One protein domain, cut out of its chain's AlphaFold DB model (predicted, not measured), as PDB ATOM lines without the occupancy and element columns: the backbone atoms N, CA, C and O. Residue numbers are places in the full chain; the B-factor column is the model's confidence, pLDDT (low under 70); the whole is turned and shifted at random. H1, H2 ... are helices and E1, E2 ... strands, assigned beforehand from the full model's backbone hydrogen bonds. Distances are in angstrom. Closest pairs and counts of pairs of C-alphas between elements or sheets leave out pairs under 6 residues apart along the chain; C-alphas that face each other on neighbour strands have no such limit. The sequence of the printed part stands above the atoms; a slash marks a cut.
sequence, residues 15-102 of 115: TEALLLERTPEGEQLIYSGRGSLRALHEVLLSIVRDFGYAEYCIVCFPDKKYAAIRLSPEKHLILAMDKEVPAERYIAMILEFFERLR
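This is residues 15 to 102 of the 115 residues of an uncharacterized protein of Candidatus Methanomethylia archaeon (UniProt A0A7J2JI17). A twisted sheet of five antiparallel strands forms the middle of this domain, with one helix packed on each face: H1 crosses one face, and H2 runs lengthwise over part of the other. The H2 side is only partly covered, since H2 lies over E5 and E4 and leaves E1 and E2 bare, and together they make three layers, with helices on both faces of a sheet. The printed part has 88 residues, with two named helices and five named strands in the order E1 E2 H1 E3 E4 E5 H2; the sheet's order is E2 E1 E5 E4 E3, and the class is mixed, helices and strands. The whole is compact, with a radius of gyration of the C-alphas of 12.4 A and spans of 37 by 30 by 24 A.

The inner strands of the sheet are E1, residues 15 to 23, E5, residues 75 to 82, and E4, residues 64 to 70; its edge strands are E2, residues 26 to 33, and E3, residues 56 to 60. E1 and E5 are antiparallel at 169 degrees, with N 18 and O 78 within hydrogen-bond range at 2.9 A. E1 and E2 form a hairpin, with N 19 and O 30 at 2.8 A. E5 and E4 form another, with N 69 and O 77 at 2.7 A. E3 and E4 form a third, with N 57 and O 68 at 2.8 A. E3, E4 and E5 make a meander, each strand the antiparallel neighbour of the one before. H1, residues 37 to 51, is on the sheet at a height of 8.4 A, over E1, E5 and E4. It runs across the strands, only just, at 62 degrees to E1 on the local plane. Its closest C-alphas to E5 are those of Leu 44 and Ile 78, 6.3 A apart. H2, residues 87 to 102, is on the opposite face at a height of 9.8 A, over E4 and, only just, over E5 with 3 of its C-alphas. It runs along the strands, at 24 degrees to E4 on the local plane. Its closest C-alphas to E4 are those of Ala 87 and Ala 67, 6.5 A apart. H1 and H2 are apart. In both helices every O i to N i+4 pair is within hydrogen-bond range.

E1 begins at C-alpha 15 (45.316, -20.694, -41.122) and is 26.5 A long. E5 measures 23.5 A, E2 22.9 A, E4 20.0 A and E3 13.3 A. H1 is 20.4 A long and begins at C-alpha 37 (40.910, -31.619, -40.024). H2 is 22.7 A long and ends at C-alpha 102 (19.575, -13.578, -39.716).

The C-alphas of Glu 25 and Glu 84 are the two farthest apart, at 38.7 A. The printed part has no cut, and its six links between named elements are tight. The mean pLDDT of the printed part is 90.3, that of H2 is 84, and no printed residue is under 70.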
ATOM      1  N   THR A  15      44.614 -19.643 -40.373       92.69
ATOM      2  CA  THR A  15      45.316 -20.694 -41.122       92.69
ATOM      3  C   THR A  15      44.419 -21.884 -41.445       92.69
ATOM      4  O   THR A  15      44.634 -22.569 -42.449       92.69
ATOM      5  N   GLU A  16      43.414 -22.134 -40.604       94.69
ATOM      6  CA  GLU A  16      42.438 -23.210 -40.769       94.69
ATOM      7  C   GLU A  16      41.079 -22.781 -40.206       94.69
ATOM      8  O   GLU A  16      40.996 -22.031 -39.231       94.69
ATOM      9  N   ALA A  17      40.006 -23.303 -40.787       94.81
ATOM     10  CA  ALA A  17      38.643 -23.124 -40.324       94.81
ATOM     11  C   ALA A  17      37.864 -24.437 -40.448       94.81
ATOM     12  O   ALA A  17      37.990 -25.168 -41.435       94.81
ATOM     13  N   LEU A  18      37.025 -24.723 -39.458       95.69
ATOM     14  CA  LEU A  18      36.127 -25.872 -39.457       95.69
ATOM     15  C   LEU A  18      34.747 -25.448 -38.966       95.69
ATOM     16  O   LEU A  18      34.605 -24.948 -37.854       95.69
ATOM     17  N   LEU A  19      33.736 -25.700 -39.787       94.69
ATOM     18  CA  LEU A  19      32.331 -25.616 -39.422       94.69
ATOM     19  C   LEU A  19      31.815 -27.033 -39.155       94.69
ATOM     20  O   LEU A  19      31.839 -27.891 -40.037       94.69
ATOM     21  N   LEU A  20      31.353 -27.249 -37.931       94.56
ATOM     22  CA  LEU A  20      30.599 -28.416 -37.503       94.56
ATOM     23  C   LEU A  20      29.115 -28.064 -37.521       94.56
ATOM     24  O   LEU A  20      28.692 -27.120 -36.850       94.56
ATOM     25  N   GLU A  21      28.336 -28.855 -38.243       93.81
ATOM     26  CA  GLU A  21      26.880 -28.810 -38.242       93.81
ATOM     27  C   GLU A  21      26.333 -30.168 -37.805       93.81
ATOM     28  O   GLU A  21      26.641 -31.197 -38.404       93.81
ATOM     29  N   ARG A  22      25.531 -30.177 -36.742       92.50
ATOM     30  CA  ARG A  22      24.803 -31.362 -36.289       92.50
ATOM     31  C   ARG A  22      23.430 -31.388 -36.944       92.50
ATOM     32  O   ARG A  22      22.647 -30.450 -36.805       92.50
ATOM     33  N   THR A  23      23.140 -32.463 -37.659       91.81
ATOM     34  CA  THR A  23      21.851 -32.713 -38.301       91.81
ATOM     35  C   THR A  23      21.219 -33.981 -37.720       91.81
ATOM     36  O   THR A  23      21.903 -34.771 -37.062       91.81
ATOM     37  N   PRO A  24      19.915 -34.219 -37.942       91.12
ATOM     38  CA  PRO A  24      19.279 -35.480 -37.559       91.12
ATOM     39  C   PRO A  24      19.953 -36.724 -38.164       91.12
ATOM     40  O   PRO A  24      19.865 -37.810 -37.595       91.12
ATOM     41  N   GLU A  25      20.628 -36.571 -39.305       91.69
ATOM     42  CA  GLU A  25      21.340 -37.631 -40.025       91.69
ATOM     43  C   GLU A  25      22.778 -37.852 -39.525       91.69
ATOM     44  O   GLU A  25      23.383 -38.874 -39.853       91.69
ATOM     45  N   GLY A  26      23.332 -36.927 -38.733       91.56
ATOM     46  CA  GLY A  26      24.668 -37.038 -38.153       91.56
ATOM     47  C   GLY A  26      25.433 -35.717 -38.109       91.56
ATOM     48  O   GLY A  26      24.860 -34.634 -38.100       91.56
ATOM     49  N   GLU A  27      26.760 -35.808 -38.051       92.50
ATOM     50  CA  GLU A  27      27.639 -34.636 -38.055       92.50
ATOM     51  C   GLU A  27      28.156 -34.359 -39.468       92.50
ATOM     52  O   GLU A  27      28.751 -35.225 -40.116       92.50
ATOM     53  N   GLN A  28      27.966 -33.127 -39.932       94.00
ATOM     54  CA  GLN A  28      28.559 -32.612 -41.151       94.00
ATOM     55  C   GLN A  28      29.735 -31.699 -40.803       94.00
ATOM     56  O   GLN A  28      29.606 -30.740 -40.042       94.00
ATOM     57  N   LEU A  29      30.892 -31.993 -41.400       93.94
ATOM     58  CA  LEU A  29      32.113 -31.211 -41.245       93.94
ATOM     59  C   LEU A  29      32.443 -30.508 -42.556       93.94
ATOM     60  O   LEU A  29      32.577 -31.142 -43.604       93.94
ATOM     61  N   ILE A  30      32.618 -29.196 -42.482       93.75
ATOM     62  CA  ILE A  30      33.067 -28.361 -43.588       93.75
ATOM     63  C   ILE A  30      34.398 -27.740 -43.166       93.75
ATOM     64  O   ILE A  30      34.455 -27.012 -42.183       93.75
ATOM     65  N   TYR A  31      35.474 -28.035 -43.894       94.25
ATOM     66  CA  TYR A  31      36.844 -27.667 -43.525       94.25
ATOM     67  C   TYR A  31      37.525 -26.851 -44.623       94.25
ATOM     68  O   TYR A  31      37.302 -27.100 -45.810       94.25
ATOM     69  N   SER A  32      38.370 -25.902 -44.226       94.38
ATOM     70  CA  SER A  32      39.298 -25.195 -45.108       94.38
ATOM     71  C   SER A  32      40.611 -24.932 -44.370       94.38
ATOM     72  O   SER A  32      40.603 -24.603 -43.187       94.38
ATOM     73  N   GLY A  33      41.747 -25.109 -45.045       91.94
ATOM     74  CA  GLY A  33      43.076 -24.963 -44.446       91.94
ATOM     75  C   GLY A  33      44.054 -26.065 -44.849       91.94
ATOM     76  O   GLY A  33      43.701 -27.038 -45.516       91.94
ATOM     77  N   ARG A  34      45.321 -25.900 -44.452       85.38
ATOM     78  CA  ARG A  34      46.420 -26.829 -44.796       85.38
ATOM     79  C   ARG A  34      46.764 -27.831 -43.696       85.38
ATOM     80  O   ARG A  34      47.572 -28.726 -43.935       85.38
ATOM     81  N   GLY A  35      46.201 -27.662 -42.504       87.38
ATOM     82  CA  GLY A  35      46.471 -28.525 -41.365       87.38
ATOM     83  C   GLY A  35      45.597 -29.774 -41.330       87.38
ATOM     84  O   GLY A  35      45.127 -30.284 -42.352       87.38
ATOM     85  N   SER A  36      45.424 -30.301 -40.122       89.94
ATOM     86  CA  SER A  36      44.728 -31.560 -39.884       89.94
ATOM     87  C   SER A  36      43.295 -31.297 -39.445       89.94
ATOM     88  O   SER A  36      43.053 -30.948 -38.288       89.94
ATOM     89  N   LEU A  37      42.342 -31.594 -40.338       92.44
ATOM     90  CA  LEU A  37      40.910 -31.619 -40.024       92.44
ATOM     91  C   LEU A  37      40.634 -32.380 -38.724       92.44
ATOM     92  O   LEU A  37      39.908 -31.896 -37.864       92.44
ATOM     93  N   ARG A  38      41.246 -33.557 -38.554       93.62
ATOM     94  CA  ARG A  38      41.045 -34.377 -37.357       93.62
ATOM     95  C   ARG A  38      41.485 -33.648 -36.087       93.62
ATOM     96  O   ARG A  38      40.742 -33.654 -35.113       93.62
ATOM     97  N   ALA A  39      42.660 -33.021 -36.098       91.69
ATOM     98  CA  ALA A  39      43.163 -32.308 -34.927       91.69
ATOM     99  C   ALA A  39      42.273 -31.106 -34.585       91.69
ATOM    100  O   ALA A  39      41.914 -30.911 -33.426       91.69
ATOM    101  N   LEU A  40      41.872 -30.331 -35.595       93.56
ATOM    102  CA  LEU A  40      40.991 -29.181 -35.405       93.56
ATOM    103  C   LEU A  40      39.601 -29.603 -34.904       93.56
ATOM    104  O   LEU A  40      39.030 -28.948 -34.032       93.56
ATOM    105  N   HIS A  41      39.090 -30.730 -35.397       95.25
ATOM    106  CA  HIS A  41      37.836 -31.317 -34.942       95.25
ATOM    107  C   HIS A  41      37.906 -31.786 -33.481       95.25
ATOM    108  O   HIS A  41      37.012 -31.470 -32.701       95.25
ATOM    109  N   GLU A  42      38.977 -32.475 -33.077       93.62
ATOM    110  CA  GLU A  42      39.181 -32.907 -31.684       93.62
ATOM    111  C   GLU A  42      39.252 -31.713 -30.715       93.62
ATOM    112  O   GLU A  42      38.663 -31.754 -29.628       93.62
ATOM    113  N   VAL A  43      39.912 -30.621 -31.118       92.94
ATOM    114  CA  VAL A  43      39.931 -29.366 -30.348       92.94
ATOM    115  C   VAL A  43      38.526 -28.774 -30.244       92.94
ATOM    116  O   VAL A  43      38.082 -28.469 -29.137       92.94
ATOM    117  N   LEU A  44      37.802 -28.654 -31.362       93.94
ATOM    118  CA  LEU A  44      36.438 -28.125 -31.361       93.94
ATOM    119  C   LEU A  44      35.514 -28.941 -30.457       93.94
ATOM    120  O   LEU A  44      34.818 -28.358 -29.633       93.94
ATOM    121  N   LEU A  45      35.527 -30.271 -30.561       92.94
ATOM    122  CA  LEU A  45      34.698 -31.133 -29.718       92.94
ATOM    123  C   LEU A  45      35.032 -30.979 -28.234       92.94
ATOM    124  O   LEU A  45      34.121 -30.946 -27.409       92.94
ATOM    125  N   SER A  46      36.316 -30.846 -27.895       92.69
ATOM    126  CA  SER A  46      36.744 -30.601 -26.514       92.69
ATOM    127  C   SER A  46      36.188 -29.275 -25.993       92.69
ATOM    128  O   SER A  46      35.596 -29.233 -24.917       92.69
ATOM    129  N   ILE A  47      36.292 -28.208 -26.792       91.44
ATOM    130  CA  ILE A  47      35.767 -26.886 -26.429       91.44
ATOM    131  C   ILE A  47      34.242 -26.911 -26.319       91.44
ATOM    132  O   ILE A  47      33.697 -26.409 -25.344       91.44
ATOM    133  N   VAL A  48      33.537 -27.512 -27.277       90.19
ATOM    134  CA  VAL A  48      32.067 -27.590 -27.266       90.19
ATOM    135  C   VAL A  48      31.566 -28.413 -26.081       90.19
ATOM    136  O   VAL A  48      30.553 -28.063 -25.481       90.19
ATOM    137  N   ARG A  49      32.265 -29.485 -25.702       91.00
ATOM    138  CA  ARG A  49      31.894 -30.290 -24.532       91.00
ATOM    139  C   ARG A  49      32.006 -29.490 -23.234       91.00
ATOM    140  O   ARG A  49      31.101 -29.557 -22.408       91.00
ATOM    141  N   ASP A  50      33.093 -28.744 -23.070       89.88
ATOM    142  CA  ASP A  50      33.425 -28.103 -21.793       89.88
ATOM    143  C   ASP A  50      32.855 -26.667 -21.693       89.88
ATOM    144  O   ASP A  50      32.562 -26.177 -20.601       89.88
ATOM    145  N   PHE A  51      32.622 -26.015 -22.837       87.81
ATOM    146  CA  PHE A  51      32.214 -24.609 -22.961       87.81
ATOM    147  C   PHE A  51      31.079 -24.371 -23.970       87.81
ATOM    148  O   PHE A  51      30.842 -23.231 -24.356       87.81
ATOM    149  N   GLY A  52      30.339 -25.397 -24.399       80.44
ATOM    150  CA  GLY A  52      29.310 -25.271 -25.449       80.44
ATOM    151  C   GLY A  52      28.140 -24.329 -25.131       80.44
ATOM    152  O   GLY A  52      27.341 -24.006 -26.007       80.44
ATOM    153  N   TYR A  53      28.018 -23.863 -23.887       84.31
ATOM    154  CA  TYR A  53      27.062 -22.822 -23.505       84.31
ATOM    155  C   TYR A  53      27.538 -21.406 -23.860       84.31
ATOM    156  O   TYR A  53      26.703 -20.511 -23.969       84.31
ATOM    157  N   ALA A  54      28.844 -21.194 -24.032       87.38
ATOM    158  CA  ALA A  54      29.399 -19.898 -24.385       87.38
ATOM    159  C   ALA A  54      29.108 -19.561 -25.856       87.38
ATOM    160  O   ALA A  54      29.110 -20.433 -26.726       87.38
ATOM    161  N   GLU A  55      28.879 -18.278 -26.133       89.44
ATOM    162  CA  GLU A  55      28.729 -17.773 -27.503       89.44
ATOM    163  C   GLU A  55      30.038 -17.911 -28.289       89.44
ATOM    164  O   GLU A  55      30.039 -18.261 -29.467       89.44
ATOM    165  N   TYR A  56      31.167 -17.702 -27.616       93.12
ATOM    166  CA  TYR A  56      32.486 -17.994 -28.148       93.12
ATOM    167  C   TYR A  56      33.477 -18.312 -27.026       93.12
ATOM    168  O   TYR A  56      33.271 -17.974 -25.860       93.12
ATOM    169  N   CYS A  57      34.580 -18.954 -27.392       92.81
ATOM    170  CA  CYS A  57      35.708 -19.249 -26.522       92.81
ATOM    171  C   CYS A  57      37.010 -19.065 -27.307       92.81
ATOM    172  O   CYS A  57      37.103 -19.467 -28.468       92.81
ATOM    173  N   ILE A  58      38.017 -18.469 -26.668       93.69
ATOM    174  CA  ILE A  58      39.375 -18.386 -27.206       93.69
ATOM    175  C   ILE A  58      40.262 -19.292 -26.358       93.69
ATOM    176  O   ILE A  58      40.368 -19.104 -25.147       93.69
ATOM    177  N   VAL A  59      40.909 -20.262 -26.997       92.31
ATOM    178  CA  VAL A  59      41.857 -21.168 -26.348       92.31
ATOM    179  C   VAL A  59      43.253 -20.894 -26.879       92.31
ATOM    180  O   VAL A  59      43.523 -21.074 -28.067       92.31
ATOM    181  N   CYS A  60      44.146 -20.473 -25.990       92.19
ATOM    182  CA  CYS A  60      45.530 -20.171 -26.326       92.19
ATOM    183  C   CYS A  60      46.428 -21.385 -26.069       92.19
ATOM    184  O   CYS A  60      46.472 -21.919 -24.962       92.19
ATOM    185  N   PHE A  61      47.175 -21.781 -27.091       89.44
ATOM    186  CA  PHE A  61      48.290 -22.720 -27.023       89.44
ATOM    187  C   PHE A  61      49.611 -21.944 -27.197       89.44
ATOM    188  O   PHE A  61      49.595 -20.775 -27.585       89.44
ATOM    189  N   PRO A  62      50.775 -22.553 -26.906       89.19
ATOM    190  CA  PRO A  62      52.061 -21.852 -26.981       89.19
ATOM    191  C   PRO A  62      52.406 -21.259 -28.360       89.19
ATOM    192  O   PRO A  62      53.109 -20.250 -28.438       89.19
ATOM    193  N   ASP A  63      51.933 -21.894 -29.430       87.69
ATOM    194  CA  ASP A  63      52.258 -21.610 -30.832       87.69
ATOM    195  C   ASP A  63      51.059 -21.122 -31.657       87.69
ATOM    196  O   ASP A  63      51.232 -20.603 -32.754       87.69
ATOM    197  N   LYS A  64      49.843 -21.277 -31.137       90.38
ATOM    198  CA  LYS A  64      48.604 -21.000 -31.863       90.38
ATOM    199  C   LYS A  64      47.489 -20.647 -30.907       90.38
ATOM    200  O   LYS A  64      47.539 -20.950 -29.717       90.38
ATOM    201  N   LYS A  65      46.422 -20.090 -31.443       93.44
ATOM    202  CA  LYS A  65      45.175 -19.909 -30.709       93.44
ATOM    203  C   LYS A  65      44.014 -20.449 -31.529       93.44
ATOM    204  O   LYS A  65      44.068 -20.500 -32.760       93.44
ATOM    205  N   TYR A  66      42.955 -20.810 -30.828       94.38
ATOM    206  CA  TYR A  66      41.714 -21.263 -31.426       94.38
ATOM    207  C   TYR A  66      40.569 -20.376 -30.988       94.38
ATOM    208  O   TYR A  66      40.368 -20.190 -29.791       94.38
ATOM    209  N   ALA A  67      39.808 -19.861 -31.947       94.62
ATOM    210  CA  ALA A  67      38.549 -19.182 -31.682       94.62
ATOM    211  C   ALA A  67      37.407 -20.133 -32.038       94.62
ATOM    212  O   ALA A  67      37.183 -20.404 -33.215       94.62
ATOM    213  N   ALA A  68      36.710 -20.652 -31.032       94.62
ATOM    214  CA  ALA A  68      35.481 -21.412 -31.213       94.62
ATOM    215  C   ALA A  68      34.283 -20.474 -31.047       94.62
ATOM    216  O   ALA A  68      34.222 -19.714 -30.084       94.62
ATOM    217  N   ILE A  69      33.338 -20.523 -31.977       94.38
ATOM    218  CA  ILE A  69      32.183 -19.634 -32.065       94.38
ATOM    219  C   ILE A  69      30.943 -20.504 -32.237       94.38
ATOM    220  O   ILE A  69      30.875 -21.352 -33.132       94.38
ATOM    221  N   ARG A  70      29.940 -20.283 -31.396       92.44
ATOM    222  CA  ARG A  70      28.642 -20.933 -31.497       92.44
ATOM    223  C   ARG A  70      27.725 -20.092 -32.379       92.44
ATOM    224  O   ARG A  70      27.247 -19.036 -31.981       92.44
ATOM    225  N   LEU A  71      27.457 -20.580 -33.587       90.06
ATOM    226  CA  LEU A  71      26.571 -19.914 -34.546       90.06
ATOM    227  C   LEU A  71      25.099 -20.253 -34.293       90.06
ATOM    228  O   LEU A  71      24.217 -19.451 -34.580       90.06
ATOM    229  N   SER A  72      24.823 -21.447 -33.777       89.06
ATOM    230  CA  SER A  72      23.508 -21.887 -33.302       89.06
ATOM    231  C   SER A  72      23.701 -23.058 -32.323       89.06
ATOM    232  O   SER A  72      24.836 -23.481 -32.110       89.06
ATOM    233  N   PRO A  73      22.649 -23.617 -31.695       88.81
ATOM    234  CA  PRO A  73      22.788 -24.831 -30.883       88.81
ATOM    235  C   PRO A  73      23.468 -26.002 -31.601       88.81
ATOM    236  O   PRO A  73      24.225 -26.730 -30.968       88.81
ATOM    237  N   GLU A  74      23.266 -26.122 -32.913       92.00
ATOM    238  CA  GLU A  74      23.779 -27.239 -33.710       92.00
ATOM    239  C   GLU A  74      24.960 -26.863 -34.611       92.00
ATOM    240  O   GLU A  74      25.562 -27.737 -35.233       92.00
ATOM    241  N   LYS A  75      25.315 -25.573 -34.693       92.44
ATOM    242  CA  LYS A  75      26.364 -25.073 -35.589       92.44
ATOM    243  C   LYS A  75      27.479 -24.395 -34.815       92.44
ATOM    244  O   LYS A  75      27.258 -23.377 -34.155       92.44
ATOM    245  N   HIS A  76      28.685 -24.925 -34.963       94.12
ATOM    246  CA  HIS A  76      29.887 -24.411 -34.318       94.12
ATOM    247  C   HIS A  76      30.986 -24.193 -35.350       94.12
ATOM    248  O   HIS A  76      31.248 -25.056 -36.183       94.12
ATOM    249  N   LEU A  77      31.642 -23.045 -35.277       94.69
ATOM    250  CA  LEU A  77      32.788 -22.690 -36.099       94.69
ATOM    251  C   LEU A  77      34.028 -22.662 -35.210       94.69
ATOM    252  O   LEU A  77      33.992 -22.076 -34.136       94.69
ATOM    253  N   ILE A  78      35.130 -23.254 -35.651       95.25
ATOM    254  CA  ILE A  78      36.442 -23.049 -35.042       95.25
ATOM    255  C   ILE A  78      37.404 -22.482 -36.073       95.25
ATOM    256  O   ILE A  78      37.427 -22.920 -37.223       95.25
ATOM    257  N   LEU A  79      38.207 -21.519 -35.642       94.75
ATOM    258  CA  LEU A  79      39.293 -20.934 -36.413       94.75
ATOM    259  C   LEU A  79      40.610 -21.259 -35.725       94.75
ATOM    260  O   LEU A  79      40.744 -21.022 -34.523       94.75
ATOM    261  N   ALA A  80      41.575 -21.769 -36.479       94.75
ATOM    262  CA  ALA A  80      42.968 -21.821 -36.066       94.75
ATOM    263  C   ALA A  80      43.664 -20.542 -36.528       94.75
ATOM    264  O   ALA A  80      43.514 -20.114 -37.675       94.75
ATOM    265  N   MET A  81      44.406 -19.920 -35.623       93.00
ATOM    266  CA  MET A  81      45.008 -18.617 -35.855       93.00
ATOM    267  C   MET A  81      46.395 -18.550 -35.221       93.00
ATOM    268  O   MET A  81      46.663 -19.227 -34.221       93.00
ATOM    269  N   ASP A  82      47.250 -17.683 -35.758       90.12
ATOM    270  CA  ASP A  82      48.506 -17.332 -35.098       90.12
ATOM    271  C   ASP A  82      48.227 -16.643 -33.750       90.12
ATOM    272  O   ASP A  82      47.250 -15.899 -33.594       90.12
ATOM    273  N   LYS A  83      49.061 -16.926 -32.747       88.81
ATOM    274  CA  LYS A  83      48.866 -16.448 -31.372       88.81
ATOM    275  C   LYS A  83      48.921 -14.921 -31.234       88.81
ATOM    276  O   LYS A  83      48.297 -14.394 -30.318       88.81
ATOM    277  N   GLU A  84      49.647 -14.228 -32.113       89.88
ATOM    278  CA  GLU A  84      49.846 -12.773 -32.053       89.88
ATOM    279  C   GLU A  84      48.663 -12.007 -32.653       89.88
ATOM    280  O   GLU A  84      48.482 -10.809 -32.424       89.88
ATOM    281  N   VAL A  85      47.817 -12.696 -33.418       88.75
ATOM    282  CA  VAL A  85      46.607 -12.098 -33.973       88.75
ATOM    283  C   VAL A  85      45.650 -11.774 -32.807       88.75
ATOM    284  O   VAL A  85      45.555 -12.548 -31.857       88.75
ATOM    285  N   PRO A  86      44.854 -10.697 -32.852       89.06
ATOM    286  CA  PRO A  86      43.753 -10.468 -31.905       89.06
ATOM    287  C   PRO A  86      42.485 -11.222 -32.350       89.06
ATOM    288  O   PRO A  86      41.918 -10.918 -33.398       89.06
ATOM    289  N   ALA A  87      42.042 -12.243 -31.607       88.94
ATOM    290  CA  ALA A  87      40.963 -13.143 -32.065       88.94
ATOM    291  C   ALA A  87      39.583 -12.482 -31.979       88.94
ATOM    292  O   ALA A  87      38.719 -12.702 -32.824       88.94
ATOM    293  N   GLU A  88      39.414 -11.615 -30.989       89.00
ATOM    294  CA  GLU A  88      38.198 -10.879 -30.671       89.00
ATOM    295  C   GLU A  88      37.719 -10.042 -31.858       89.00
ATOM    296  O   GLU A  88      36.519  -9.952 -32.106       89.00
ATOM    297  N   ARG A  89      38.652  -9.483 -32.644       85.38
ATOM    298  CA  ARG A  89      38.320  -8.724 -33.859       85.38
ATOM    299  C   ARG A  89      37.621  -9.593 -34.904       85.38
ATOM    300  O   ARG A  89      36.616  -9.172 -35.467       85.38
ATOM    301  N   TYR A  90      38.129 -10.801 -35.130       84.31
ATOM    302  CA  TYR A  90      37.556 -11.739 -36.096       84.31
ATOM    303  C   TYR A  90      36.218 -12.287 -35.607       84.31
ATOM    304  O   TYR A  90      35.264 -12.350 -36.377       84.31
ATOM    305  N   ILE A  91      36.128 -12.624 -34.318       89.56
ATOM    306  CA  ILE A  91      34.884 -13.094 -33.700       89.56
ATOM    307  C   ILE A  91      33.784 -12.043 -33.861       89.56
ATOM    308  O   ILE A  91      32.706 -12.378 -34.344       89.56
ATOM    309  N   ALA A  92      34.063 -10.775 -33.539       87.56
ATOM    310  CA  ALA A  92      33.092  -9.693 -33.683       87.56
ATOM    311  C   ALA A  92      32.600  -9.545 -35.132       87.56
ATOM    312  O   ALA A  92      31.394  -9.479 -35.362       87.56
ATOM    313  N   MET A  93      33.514  -9.569 -36.109       84.81
ATOM    314  CA  MET A  93      33.157  -9.500 -37.531       84.81
ATOM    315  C   MET A  93      32.285 -10.679 -37.978       84.81
ATOM    316  O   MET A  93      31.328 -10.495 -38.729       84.81
ATOM    317  N   ILE A  94      32.605 -11.893 -37.526       85.38
ATOM    318  CA  ILE A  94      31.863 -13.105 -37.883       85.38
ATOM    319  C   ILE A  94      30.471 -13.084 -37.259       85.38
ATOM    320  O   ILE A  94      29.489 -13.334 -37.956       85.38
ATOM    321  N   LEU A  95      30.368 -12.758 -35.970       84.75
ATOM    322  CA  LEU A  95      29.082 -12.645 -35.286       84.75
ATOM    323  C   LEU A  95      28.207 -11.578 -35.948       84.75
ATOM    324  O   LEU A  95      27.052 -11.854 -36.257       84.75
ATOM    325  N   GLU A  96      28.765 -10.407 -36.268       84.44
ATOM    326  CA  GLU A  96      28.046  -9.349 -36.984       84.44
ATOM    327  C   GLU A  96      27.567  -9.814 -38.367       84.44
ATOM    328  O   GLU A  96      26.430  -9.542 -38.756       84.44
ATOM    329  N   PHE A  97      28.399 -10.543 -39.114       82.69
ATOM    330  CA  PHE A  97      28.019 -11.107 -40.409       82.69
ATOM    331  C   PHE A  97      26.841 -12.083 -40.288       82.69
ATOM    332  O   PHE A  97      25.870 -11.973 -41.039       82.69
ATOM    333  N   PHE A  98      26.887 -13.008 -39.326       78.38
ATOM    334  CA  PHE A  98      25.804 -13.968 -39.116       78.38
ATOM    335  C   PHE A  98      24.531 -13.312 -38.573       78.38
ATOM    336  O   PHE A  98      23.442 -13.684 -39.005       78.38
ATOM    337  N   GLU A  99      24.639 -12.317 -37.694       81.31
ATOM    338  CA  GLU A  99      23.493 -11.515 -37.252       81.31
ATOM    339  C   GLU A  99      22.848 -10.773 -38.423       81.31
ATOM    340  O   GLU A  99      21.630 -10.826 -38.602       81.31
ATOM    341  N   ARG A 100      23.656 -10.169 -39.305       79.69
ATOM    342  CA  ARG A 100      23.148  -9.538 -40.529       79.69
ATOM    343  C   ARG A 100      22.401 -10.534 -41.403       79.69
ATOM    344  O   ARG A 100      21.290 -10.222 -41.821       79.69
ATOM    345  N   LEU A 101      22.949 -11.730 -41.624       76.00
ATOM    346  CA  LEU A 101      22.270 -12.787 -42.380       76.00
ATOM    347  C   LEU A 101      20.933 -13.204 -41.753       76.00
ATOM    348  O   LEU A 101      19.976 -13.425 -42.486       76.00
ATOM    349  N   ARG A 102      20.839 -13.279 -40.420       75.06
ATOM    350  CA  ARG A 102      19.575 -13.578 -39.716       75.06
ATOM    351  C   ARG A 102      18.559 -12.442 -39.828       75.06
ATOM    352  O   ARG A 102      17.361 -12.698 -39.849       75.06
TER     353      ARG A 102